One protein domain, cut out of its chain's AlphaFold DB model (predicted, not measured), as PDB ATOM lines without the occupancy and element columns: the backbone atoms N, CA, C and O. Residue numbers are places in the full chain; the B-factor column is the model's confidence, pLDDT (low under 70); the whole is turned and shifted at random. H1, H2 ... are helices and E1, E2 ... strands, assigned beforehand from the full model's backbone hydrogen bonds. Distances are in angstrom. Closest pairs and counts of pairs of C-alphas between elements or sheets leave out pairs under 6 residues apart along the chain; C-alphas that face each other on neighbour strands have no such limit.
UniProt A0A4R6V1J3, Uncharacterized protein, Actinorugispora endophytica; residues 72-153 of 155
ATOM      1  N   GLU A  72     185.078  86.571 173.754       86.81
ATOM      2  CA  GLU A  72     185.820  86.740 175.011       86.81
ATOM      3  C   GLU A  72     185.058  87.584 176.036       86.81
ATOM      4  O   GLU A  72     185.003  87.197 177.195       86.81
ATOM      5  N   HIS A  73     184.338  88.623 175.614       86.88
ATOM      6  CA  HIS A  73     183.541  89.434 176.534       86.88
ATOM      7  C   HIS A  73     182.365  88.658 177.128       86.88
ATOM      8  O   HIS A  73     182.017  88.843 178.294       86.88
ATOM      9  N   ILE A  74     181.764  87.754 176.348       87.50
ATOM     10  CA  ILE A  74     180.711  86.860 176.843       87.50
ATOM     11  C   ILE A  74     181.285  85.866 177.859       87.50
ATOM     12  O   ILE A  74     180.648  85.602 178.882       87.50
ATOM     13  N   ARG A  75     182.497  85.349 177.617       87.38
ATOM     14  CA  ARG A  75     183.198  84.481 178.577       87.38
ATOM     15  C   ARG A  75     183.551  85.234 179.856       87.38
ATOM     16  O   ARG A  75     183.245  84.733 180.932       87.38
ATOM     17  N   ASP A  76     184.077  86.449 179.754       85.19
ATOM     18  CA  ASP A  76     184.393  87.289 180.912       85.19
ATOM     19  C   ASP A  76     183.150  87.538 181.778       85.19
ATOM     20  O   ASP A  76     183.203  87.412 183.002       85.19
ATOM     21  N   MET A  77     181.998  87.819 181.156       82.88
ATOM     22  CA  MET A  77     180.723  87.942 181.871       82.88
ATOM     23  C   MET A  77     180.295  86.633 182.549       82.88
ATOM     24  O   MET A  77     179.787  86.658 183.670       82.88
ATOM     25  N   TYR A  78     180.483  85.490 181.885       82.19
ATOM     26  CA  TYR A  78     180.169  84.172 182.440       82.19
ATOM     27  C   TYR A  78     181.077  83.811 183.629       82.19
ATOM     28  O   TYR A  78     180.611  83.238 184.614       82.19
ATOM     29  N   GLU A  79     182.354  84.188 183.571       81.12
ATOM     30  CA  GLU A  79     183.379  83.891 184.579       81.12
ATOM     31  C   GLU A  79     183.445  84.915 185.725       81.12
ATOM     32  O   GLU A  79     184.103  84.665 186.736       81.12
ATOM     33  N   ALA A  80     182.730  86.039 185.625       77.88
ATOM     34  CA  ALA A  80     182.701  87.094 186.645       77.88
ATOM     35  C   ALA A  80     182.073  86.664 187.994       77.88
ATOM     36  O   ALA A  80     182.088  87.431 188.963       77.88
ATOM     37  N   HIS A  81     181.515  85.453 188.075       70.50
ATOM     38  CA  HIS A  81     180.789  84.926 189.232       70.50
ATOM     39  C   HIS A  81     181.475  83.717 189.884       70.50
ATOM     40  O   HIS A  81     182.496  83.215 189.419       70.50
ATOM     41  N   GLU A  82     180.919  83.245 191.009       65.19
ATOM     42  CA  GLU A  82     181.438  82.055 191.691       65.19
ATOM     43  C   GLU A  82     181.506  80.851 190.731       65.19
ATOM     44  O   GLU A  82     180.510  80.567 190.054       65.19
ATOM     45  N   PRO A  83     182.631  80.104 190.697       61.00
ATOM     46  CA  PRO A  83     182.808  78.980 189.782       61.00
ATOM     47  C   PRO A  83     181.635  77.991 189.812       61.00
ATOM     48  O   PRO A  83     181.301  77.440 190.863       61.00
ATOM     49  N   GLY A  84     181.033  77.743 188.645       62.56
ATOM     50  CA  GLY A  84     179.879  76.848 188.484       62.56
ATOM     51  C   GLY A  84     178.509  77.518 188.636       62.56
ATOM     52  O   GLY A  84     177.496  76.818 188.608       62.56
ATOM     53  N   SER A  85     178.460  78.844 188.784       61.81
ATOM     54  CA  SER A  85     177.212  79.607 188.876       61.81
ATOM     55  C   SER A  85     176.864  80.245 187.537       61.81
ATOM     56  O   SER A  85     177.680  80.949 186.950       61.81
ATOM     57  N   VAL A  86     175.626  80.049 187.078       64.06
ATOM     58  CA  VAL A  86     175.080  80.806 185.947       64.06
ATOM     59  C   VAL A  86     174.834  82.258 186.409       64.06
ATOM     60  O   VAL A  86     174.299  82.449 187.508       64.06
ATOM     61  N   PRO A  87     175.222  83.276 185.621       64.56
ATOM     62  CA  PRO A  87     175.186  84.687 186.011       64.56
ATOM     63  C   PRO A  87     173.766  85.239 186.280       64.56
ATOM     64  O   PRO A  87     173.154  85.869 185.436       64.56
ATOM     65  N   HIS A  88     173.208  85.063 187.476       64.94
ATOM     66  CA  HIS A  88     171.923  85.676 187.862       64.94
ATOM     67  C   HIS A  88     172.130  86.989 188.632       64.94
ATOM     68  O   HIS A  88     171.697  87.129 189.778       64.94
ATOM     69  N   ASN A  89     172.859  87.932 188.037       65.62
ATOM     70  CA  ASN A  89     173.112  89.237 188.638       65.62
ATOM     71  C   ASN A  89     173.119  90.328 187.563       65.62
ATOM     72  O   ASN A  89     173.853  90.235 186.585       65.62
ATOM     73  N   ASP A  90     172.328  91.372 187.769       66.44
ATOM     74  CA  ASP A  90     172.128  92.427 186.770       66.44
ATOM     75  C   ASP A  90     173.134  93.582 186.935       66.44
ATOM     76  O   ASP A  90     173.151  94.515 186.137       66.44
ATOM     77  N   ASP A  91     173.993  93.505 187.961       65.19
ATOM     78  CA  ASP A  91     174.788  94.626 188.455       65.19
ATOM     79  C   ASP A  91     176.309  94.459 188.351       65.19
ATOM     80  O   ASP A  91     177.026  95.459 188.325       65.19
ATOM     81  N   ILE A  92     176.835  93.231 188.311       63.62
ATOM     82  CA  ILE A  92     178.285  92.987 188.471       63.62
ATOM     83  C   ILE A  92     179.051  92.972 187.140       63.62
ATOM     84  O   ILE A  92     180.203  93.405 187.112       63.62
ATOM     85  N   ALA A  93     178.428  92.524 186.050       73.44
ATOM     86  CA  ALA A  93     179.038  92.495 184.723       73.44
ATOM     87  C   ALA A  93     177.988  92.814 183.653       73.44
ATOM     88  O   ALA A  93     177.059  92.037 183.410       73.44
ATOM     89  N   VAL A  94     178.136  93.978 183.029       79.12
ATOM     90  CA  VAL A  94     177.328  94.444 181.906       79.12
ATOM     91  C   VAL A  94     178.241  94.844 180.760       79.12
ATOM     92  O   VAL A  94     179.305  95.425 180.981       79.12
ATOM     93  N   LEU A  95     177.800  94.568 179.537       82.88
ATOM     94  CA  LEU A  95     178.304  95.253 178.359       82.88
ATOM     95  C   LEU A  95     177.641  96.623 178.330       82.88
ATOM     96  O   LEU A  95     176.410  96.723 178.290       82.88
ATOM     97  N   ALA A  96     178.458  97.667 178.403       81.69
ATOM     98  CA  ALA A  96     178.007  99.044 178.344       81.69
ATOM     99  C   ALA A  96     178.639  99.763 177.156       81.69
ATOM    100  O   ALA A  96     179.828  99.598 176.891       81.69
ATOM    101  N   VAL A  97     177.842 100.594 176.494       78.12
ATOM    102  CA  VAL A  97     178.247 101.433 175.359       78.12
ATOM    103  C   VAL A  97     178.060 102.903 175.699       78.12
ATOM    104  O   VAL A  97     177.167 103.265 176.473       78.12
ATOM    105  N   ASP A  98     178.893 103.765 175.128       76.00
ATOM    106  CA  ASP A  98     178.595 105.193 175.125       76.00
ATOM    107  C   ASP A  98     177.405 105.439 174.180       76.00
ATOM    108  O   ASP A  98     177.415 105.053 173.014       76.00
ATOM    109  N   GLY A  99     176.347 106.076 174.688       65.94
ATOM    110  CA  GLY A  99     175.144 106.363 173.906       65.94
ATOM    111  C   GLY A  99     175.366 107.357 172.757       65.94
ATOM    112  O   GLY A  99     174.515 107.427 171.859       65.94
ATOM    113  N   ASP A 100     176.478 108.094 172.789       68.69
ATOM    114  CA  ASP A 100     176.931 109.003 171.735       68.69
ATOM    115  C   ASP A 100     178.015 108.369 170.834       68.69
ATOM    116  O   ASP A 100     178.197 108.825 169.706       68.69
ATOM    117  N   HIS A 101     178.681 107.295 171.287       66.88
ATOM    118  CA  HIS A 101     179.744 106.575 170.568       66.88
ATOM    119  C   HIS A 101     179.537 105.058 170.694       66.88
ATOM    120  O   HIS A 101     180.126 104.394 171.545       66.88
ATOM    121  N   TRP A 102     178.668 104.513 169.842       63.31
ATOM    122  CA  TRP A 102     178.251 103.106 169.903       63.31
ATOM    123  C   TRP A 102     179.328 102.117 169.458       63.31
ATOM    124  O   TRP A 102     179.157 100.924 169.687       63.31
ATOM    125  N   ASP A 103     180.415 102.609 168.860       63.50
ATOM    126  CA  ASP A 103     181.519 101.807 168.322       63.50
ATOM    127  C   ASP A 103     182.429 101.240 169.427       63.50
ATOM    128  O   ASP A 103     183.109 100.236 169.219       63.50
ATOM    129  N   ASP A 104     182.384 101.834 170.626       64.75
ATOM    130  CA  ASP A 104     183.172 101.422 171.786       64.75
ATOM    131  C   ASP A 104     182.278 100.839 172.889       64.75
ATOM    132  O   ASP A 104     181.293 101.442 173.334       64.75
ATOM    133  N   TYR A 105     182.674  99.676 173.406       72.81
ATOM    134  CA  TYR A 105     182.029  99.043 174.552       72.81
ATOM    135  C   TYR A 105     183.042  98.677 175.634       72.81
ATOM    136  O   TYR A 105     184.245  98.555 175.407       72.81
ATOM    137  N   ALA A 106     182.535  98.496 176.849       77.44
ATOM    138  CA  ALA A 106     183.322  98.021 177.971       77.44
ATOM    139  C   ALA A 106     182.497  97.093 178.864       77.44
ATOM    140  O   ALA A 106     181.310  97.328 179.105       77.44
ATOM    141  N   VAL A 107     183.158  96.061 179.387       78.25
ATOM    142  CA  VAL A 107     182.614  95.212 180.449       78.25
ATOM    143  C   VAL A 107     182.866  95.903 181.788       78.25
ATOM    144  O   VAL A 107     184.012  96.170 182.153       78.25
ATOM    145  N   MET A 108     181.803  96.234 182.520       82.44
ATOM    146  CA  MET A 108     181.903  96.860 183.845       82.44
ATOM    147  C   MET A 108     180.674  96.569 184.711       82.44
ATOM    148  O   MET A 108     179.780  95.840 184.293       82.44
ATOM    149  N   SER A 109     180.611  97.133 185.920       81.81
ATOM    150  CA  SER A 109     179.401  97.061 186.749       81.81
ATOM    151  C   SER A 109     178.295  97.987 186.219       81.81
ATOM    152  O   SER A 109     178.580  99.030 185.624       81.81
ATOM    153  N   SER A 110     177.024  97.655 186.470       81.75
ATOM    154  CA  SER A 110     175.876  98.497 186.080       81.75
ATOM    155  C   SER A 110     175.954  99.892 186.713       81.75
ATOM    156  O   SER A 110     175.664 100.903 186.070       81.75
ATOM    157  N   ALA A 111     176.417  99.957 187.964       82.50
ATOM    158  CA  ALA A 111     176.596 101.194 188.708       82.50
ATOM    159  C   ALA A 111     177.699 102.079 188.103       82.50
ATOM    160  O   ALA A 111     177.515 103.294 188.002       82.50
ATOM    161  N   ASP A 112     178.820 101.492 187.672       83.31
ATOM    162  CA  ASP A 112     179.889 102.235 187.000       83.31
ATOM    163  C   ASP A 112     179.443 102.737 185.627       83.31
ATOM    164  O   ASP A 112     179.711 103.893 185.290       83.31
ATOM    165  N   ALA A 113     178.715 101.911 184.866       85.88
ATOM    166  CA  ALA A 113     178.132 102.312 183.589       85.88
ATOM    167  C   ALA A 113     177.204 103.520 183.779       85.88
ATOM    168  O   ALA A 113     177.388 104.552 183.134       85.88
ATOM    169  N   GLN A 114     176.289 103.451 184.753       85.44
ATOM    170  CA  GLN A 114     175.400 104.561 185.094       85.44
ATOM    171  C   GLN A 114     176.176 105.810 185.532       85.44
ATOM    172  O   GLN A 114     175.848 106.920 185.112       85.44
ATOM    173  N   HIS A 115     177.213 105.653 186.359       86.38
ATOM    174  CA  HIS A 115     178.046 106.767 186.810       86.38
ATOM    175  C   HIS A 115     178.778 107.458 185.649       86.38
ATOM    176  O   HIS A 115     178.940 108.678 185.659       86.38
ATOM    177  N   LYS A 116     179.190 106.681 184.644       84.56
ATOM    178  CA  LYS A 116     179.838 107.154 183.415       84.56
ATOM    179  C   LYS A 116     178.850 107.643 182.350       84.56
ATOM    180  O   LYS A 116     179.297 108.164 181.337       84.56
ATOM    181  N   GLY A 117     177.540 107.506 182.573       83.25
ATOM    182  CA  GLY A 117     176.510 107.860 181.593       83.25
ATOM    183  C   GLY A 117     176.411 106.889 180.411       83.25
ATOM    184  O   GLY A 117     175.833 107.244 179.389       83.25
ATOM    185  N   MET A 118     176.964 105.684 180.543       85.00
ATOM    186  CA  MET A 118     176.915 104.638 179.524       85.00
ATOM    187  C   MET A 118     175.602 103.851 179.609       85.00
ATOM    188  O   MET A 118     174.987 103.733 180.673       85.00
ATOM    189  N   VAL A 119     175.181 103.288 178.480       80.50
ATOM    190  CA  VAL A 119     173.984 102.454 178.368       80.50
ATOM    191  C   VAL A 119     174.391 100.993 178.515       80.50
ATOM    192  O   VAL A 119     175.161 100.487 177.704       80.50
ATOM    193  N   ALA A 120     173.874 100.304 179.532       82.06
ATOM    194  CA  ALA A 120     174.004  98.853 179.641       82.06
ATOM    195  C   ALA A 120     173.075  98.186 178.616       82.06
ATOM    196  O   ALA A 120     171.861  98.385 178.656       82.06
ATOM    197  N   VAL A 121     173.649  97.422 177.691       78.81
ATOM    198  CA  VAL A 121     172.938  96.823 176.542       78.81
ATOM    199  C   VAL A 121     172.828  95.310 176.641       78.81
ATOM    200  O   VAL A 121     171.945  94.711 176.037       78.81
ATOM    201  N   TYR A 122     173.686  94.693 177.448       83.75
ATOM    202  CA  TYR A 122     173.595  93.282 177.775       83.75
ATOM    203  C   TYR A 122     174.127  93.051 179.184       83.75
ATOM    204  O   TYR A 122     175.090  93.694 179.601       83.75
ATOM    205  N   HIS A 123     173.502  92.149 179.932       85.00
ATOM    206  CA  HIS A 123     173.879  91.870 181.315       85.00
ATOM    207  C   HIS A 123     173.846  90.378 181.614       85.00
ATOM    208  O   HIS A 123     173.254  89.574 180.890       85.00
ATOM    209  N   ALA A 124     174.499  90.026 182.714       78.88
ATOM    210  CA  ALA A 124     174.664  88.663 183.182       78.88
ATOM    211  C   ALA A 124     173.317  87.905 183.286       78.88
ATOM    212  O   ALA A 124     173.208  86.787 182.790       78.88
ATOM    213  N   GLY A 125     172.260  88.546 183.805       78.69
ATOM    214  CA  GLY A 125     170.906  87.969 183.846       78.69
ATOM    215  C   GLY A 125     170.344  87.529 182.481       78.69
ATOM    216  O   GLY A 125     169.814  86.424 182.373       78.69
ATOM    217  N   LEU A 126     170.521  88.328 181.419       82.88
ATOM    218  CA  LEU A 126     170.113  87.940 180.056       82.88
ATOM    219  C   LEU A 126     170.942  86.765 179.532       82.88
ATOM    220  O   LEU A 126     170.399  85.850 178.913       82.88
ATOM    221  N   LEU A 127     172.246  86.746 179.829       84.88
ATOM    222  CA  LEU A 127     173.109  85.612 179.503       84.88
ATOM    223  C   LEU A 127     172.634  84.330 180.203       84.88
ATOM    224  O   LEU A 127     172.581  83.274 179.576       84.88
ATOM    225  N   ALA A 128     172.227  84.411 181.469       82.81
ATOM    226  CA  ALA A 128     171.679  83.275 182.203       82.81
ATOM    227  C   ALA A 128     170.389  82.726 181.580       82.81
ATOM    228  O   ALA A 128     170.244  81.510 181.420       82.81
ATOM    229  N   GLU A 129     169.469  83.615 181.202       85.12
ATOM    230  CA  GLU A 129     168.242  83.252 180.488       85.12
ATOM    231  C   GLU A 129     168.550  82.608 179.133       85.12
ATOM    232  O   GLU A 129     167.948  81.590 178.783       85.12
ATOM    233  N   ARG A 130     169.527  83.154 178.399       85.81
ATOM    234  CA  ARG A 130     169.958  82.649 177.091       85.81
ATOM    235  C   ARG A 130     170.605  81.269 177.175       85.81
ATOM    236  O   ARG A 130     170.356  80.436 176.303       85.81
ATOM    237  N   LEU A 131     171.409  81.020 178.209       86.50
ATOM    238  CA  LEU A 131     172.012  79.713 178.466       86.50
ATOM    239  C   LEU A 131     170.954  78.689 178.885       86.50
ATOM    240  O   LEU A 131     171.040  77.534 178.481       86.50
ATOM    241  N   ASN A 132     169.958  79.083 179.686       85.88
ATOM    242  CA  ASN A 132     168.882  78.204 180.163       85.88
ATOM    243  C   ASN A 132     169.398  76.851 180.717       85.88
ATOM    244  O   ASN A 132     168.841  75.782 180.455       85.88
ATOM    245  N   GLY A 133     170.516  76.889 181.452       79.44
ATOM    246  CA  GLY A 133     171.177  75.706 182.015       79.44
ATOM    247  C   GLY A 133     172.091  74.928 181.057       79.44
ATOM    248  O   GLY A 133     172.612  73.885 181.454       79.44
ATOM    249  N   ALA A 134     172.297  75.401 179.827       84.19
ATOM    250  CA  ALA A 134     173.322  74.894 178.919       84.19
ATOM    251  C   ALA A 134     174.727  75.384 179.314       84.19
ATOM    252  O   ALA A 134     174.889  76.414 179.971       84.19
ATOM    253  N   GLU A 135     175.747  74.636 178.893       85.62
ATOM    254  CA  GLU A 135     177.148  75.051 178.986       85.62
ATOM    255  C   GLU A 135     177.454  76.122 177.928       85.62
ATOM    256  O   GLU A 135     176.976  76.030 176.795       85.62
ATOM    257  N   LEU A 136     178.262  77.125 178.287       88.94
ATOM    258  CA  LEU A 136     178.751  78.121 177.338       88.94
ATOM    259  C   LEU A 136     179.875  77.510 176.489       88.94
ATOM    260  O   LEU A 136     181.014  77.397 176.940       88.94
ATOM    261  N   THR A 137     179.552  77.107 175.263       91.50
ATOM    262  CA  THR A 137     180.542  76.672 174.268       91.50
ATOM    263  C   THR A 137     181.125  77.870 173.517       91.50
ATOM    264  O   THR A 137     180.538  78.951 173.514       91.50
ATOM    265  N   ASP A 138     182.253  77.672 172.830       91.00
ATOM    266  CA  ASP A 138     182.855  78.715 171.986       91.00
ATOM    267  C   ASP A 138     181.892  79.197 170.890       91.00
ATOM    268  O   ASP A 138     181.710  80.397 170.718       91.00
ATOM    269  N   GLU A 139     181.213  78.265 170.217       92.00
ATOM    270  CA  GLU A 139     180.216  78.568 169.181       92.00
ATOM    271  C   GLU A 139     179.034  79.374 169.741       92.00
ATOM    272  O   GLU A 139     178.599  80.347 169.131       92.00
ATOM    273  N   LEU A 140     178.548  79.023 170.938       90.62
ATOM    274  CA  LEU A 140     177.453  79.751 171.578       90.62
ATOM    275  C   LEU A 140     177.898  81.137 172.067       90.62
ATOM    276  O   LEU A 140     177.126  82.088 171.997       90.62
ATOM    277  N   ALA A 141     179.136  81.272 172.546       90.62
ATOM    278  CA  ALA A 141     179.694  82.567 172.916       90.62
ATOM    279  C   ALA A 141     179.812  83.492 171.695       90.62
ATOM    280  O   ALA A 141     179.466  84.667 171.796       90.62
ATOM    281  N   GLU A 142     180.244  82.967 170.545       90.25
ATOM    282  CA  GLU A 142     180.279  83.702 169.275       90.25
ATOM    283  C   GLU A 142     178.875  84.098 168.800       90.25
ATOM    284  O   GLU A 142     178.661  85.245 168.410       90.25
ATOM    285  N   GLU A 143     177.899  83.189 168.887       90.44
ATOM    286  CA  GLU A 143     176.500  83.466 168.537       90.44
ATOM    287  C   GLU A 143     175.916  84.595 169.398       90.44
ATOM    288  O   GLU A 143     175.357  85.554 168.868       90.44
ATOM    289  N   ILE A 144     176.091  84.527 170.720       89.31
ATOM    290  CA  ILE A 144     175.597  85.553 171.647       89.31
ATOM    291  C   ILE A 144     176.308  86.882 171.401       89.31
ATOM    292  O   ILE A 144     175.660  87.923 171.347       89.31
ATOM    293  N   ALA A 145     177.627  86.870 171.218       88.69
ATOM    294  CA  ALA A 145     178.386  88.080 170.926       88.69
ATOM    295  C   ALA A 145     177.890  88.755 169.632       88.69
ATOM    296  O   ALA A 145     177.735  89.978 169.570       88.69
ATOM    297  N   TRP A 146     177.536  87.956 168.623       87.44
ATOM    298  CA  TRP A 146     176.931  88.443 167.390       87.44
ATOM    299  C   TRP A 146     175.511  88.999 167.576       87.44
ATOM    300  O   TRP A 146     175.178  90.042 167.005       87.44
ATOM    301  N   GLU A 147     174.672  88.349 168.385       87.56
ATOM    302  CA  GLU A 147     173.340  88.850 168.759       87.56
ATOM    303  C   GLU A 147     173.446  90.199 169.483       87.56
ATOM    304  O   GLU A 147     172.769  91.153 169.103       87.56
ATOM    305  N   VAL A 148     174.350  90.321 170.461       85.88
ATOM    306  CA  VAL A 148     174.564  91.581 171.188       85.88
ATOM    307  C   VAL A 148     175.085  92.664 170.253       85.88
ATOM    308  O   VAL A 148     174.533  93.759 170.242       85.88
ATOM    309  N   THR A 149     176.071  92.350 169.404       84.69
ATOM    310  CA  THR A 149     176.536  93.244 168.328       84.69
ATOM    311  C   THR A 149     175.355  93.748 167.494       84.69
ATOM    312  O   THR A 149     175.238  94.939 167.208       84.69
ATOM    313  N   SER A 150     174.426  92.859 167.157       84.31
ATOM    314  CA  SER A 150     173.238  93.173 166.364       84.31
ATOM    315  C   SER A 150     172.170  93.956 167.126       84.31
ATOM    316  O   SER A 150     171.292  94.521 166.489       84.31
ATOM    317  N   GLU A 151     172.218  94.031 168.451       79.94
ATOM    318  CA  GLU A 151     171.338  94.891 169.251       79.94
ATOM    319  C   GLU A 151     171.907  96.320 169.371       79.94
ATOM    320  O   GLU A 151     171.152  97.294 169.469       79.94
ATOM    321  N   VAL A 152     173.241  96.451 169.309       71.38
ATOM    322  CA  VAL A 152     173.988  97.699 169.571       71.38
ATOM    323  C   VAL A 152     174.511  98.403 168.315       71.38
ATOM    324  O   VAL A 152     174.882  99.568 168.377       71.38
ATOM    325  N   SER A 153     174.530  97.720 167.170       67.25
ATOM    326  CA  SER A 153     175.001  98.266 165.889       67.25
ATOM    327  C   SER A 153     174.227  99.524 165.442       67.25
ATOM    328  O   SER A 153     173.052  99.667 165.799       67.25
TER     329      SER A 153
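What this domain is: This is residues 72 to 153 of the 155 residues of an uncharacterized protein of Actinorugispora endophytica (UniProt A0A4R6V1J3). A small sheet of three strands lies between two short helices, H1 over one face and H2 over the opposite face, and the longest helix, H4, packs on H1 with its residues 141 to 145 and grazes the sheet with its residues 145 to 152. H3 follows E3 at one end of the sheet, and at the other end the loop between E1 and E2 reaches out to Asp 100. The printed part has 82 residues, with four named helices and three named strands in the order H1, E1, E2, H2, E3, H3, H4; the sheet runs E2, E1, E3, is antiparallel throughout, and the class is mixed, helices and strands. The whole is compact, with a radius of gyration of the C-alphas of 12.1 A and spans of 35 by 24 by 18 A.

How they stand to each other: H1, residues 72 to 79, is on the sheet made by E1, residues 94 to 97, E2, residues 105 to 108, and E3, residues 119 to 123. Its height over the sheet is 9.5 A; it lies over E1 and runs along the strands, at 6 degrees to E1 on the local plane. The closest C-alphas of H1 and E2 are those of His 73 and Val 107, 7.0 A apart. E1, the inner strand, and E2 form a hairpin, antiparallel at 146 degrees, with N 94 and O 108 within hydrogen-bond range at 2.8 A and N 106 and O 96 at 2.9 A. E1 and E3 are antiparallel at 150 degrees, with N 95 and O 122 at 2.8 A and N 121 and O 95 at 2.9 A. H2, residues 110 to 116, is on the face opposite to H1, at a height over the sheet of 8.5 A. It lies over E1 and runs along the strands, at 11 degrees to E1 on the local plane; its closest C-alphas to E3 are those of Ala 113 and Val 119, 6.7 A apart. E2, H2 and E3 are a split strand-helix-strand unit, two strands running the same way with E1 between them in the sheet, and its crossover is right-handed. H3, residues 124 to 131, is only just not on the sheet, with 4 pairs of C-alphas within 10 A. H3 only just touches H1, with 3 pairs of C-alphas within 8 A, the closest being Met 77 and Ala 124 at 6.2 A; their lines are about perpendicular at 83 degrees. H4, residues 138 to 152, touches H1 with residues 141 to 145 alone, closest at the C-alphas of Ile 74 and Ala 141, 5.9 A apart, and the two lines are only just about perpendicular at 71 degrees. H4 only grazes the sheet, where the closest C-alphas of E3 and H4 are those of Tyr 122 and Val 148, 6.9 A apart. H3 and H4 are near each other, and H2 is apart from H1, H3 and H4. In H1, H2, H3 and H4 every O i to N i+4 pair is within hydrogen-bond range.

Where its parts are: H1 begins at C-alpha 72, at (185.820, 86.740, 175.011), and is 10.3 A long from first to last C-alpha. E1 is 9.6 A long, E2 9.5 A and H2 9.9 A. E3 is 11.0 A long and begins at C-alpha 119, at (173.984, 102.454, 178.368). H3 is 10.5 A long. H4 is 21.1 A long and ends at C-alpha 152, at (173.988, 97.699, 169.571).

The domain as a whole: The C-alphas farthest apart are those of Gly 84 and Asp 100, at 36.4 A. The printed part has no cut. The link from H1 to E1, residues 80 to 93, is long; those from E2 to H2, H2 to E3 and E3 to H3 are tight. The mean pLDDT of the printed part is 79.4, and residues 82 to 92, residues 99 to 104 and residue 153 are under 70.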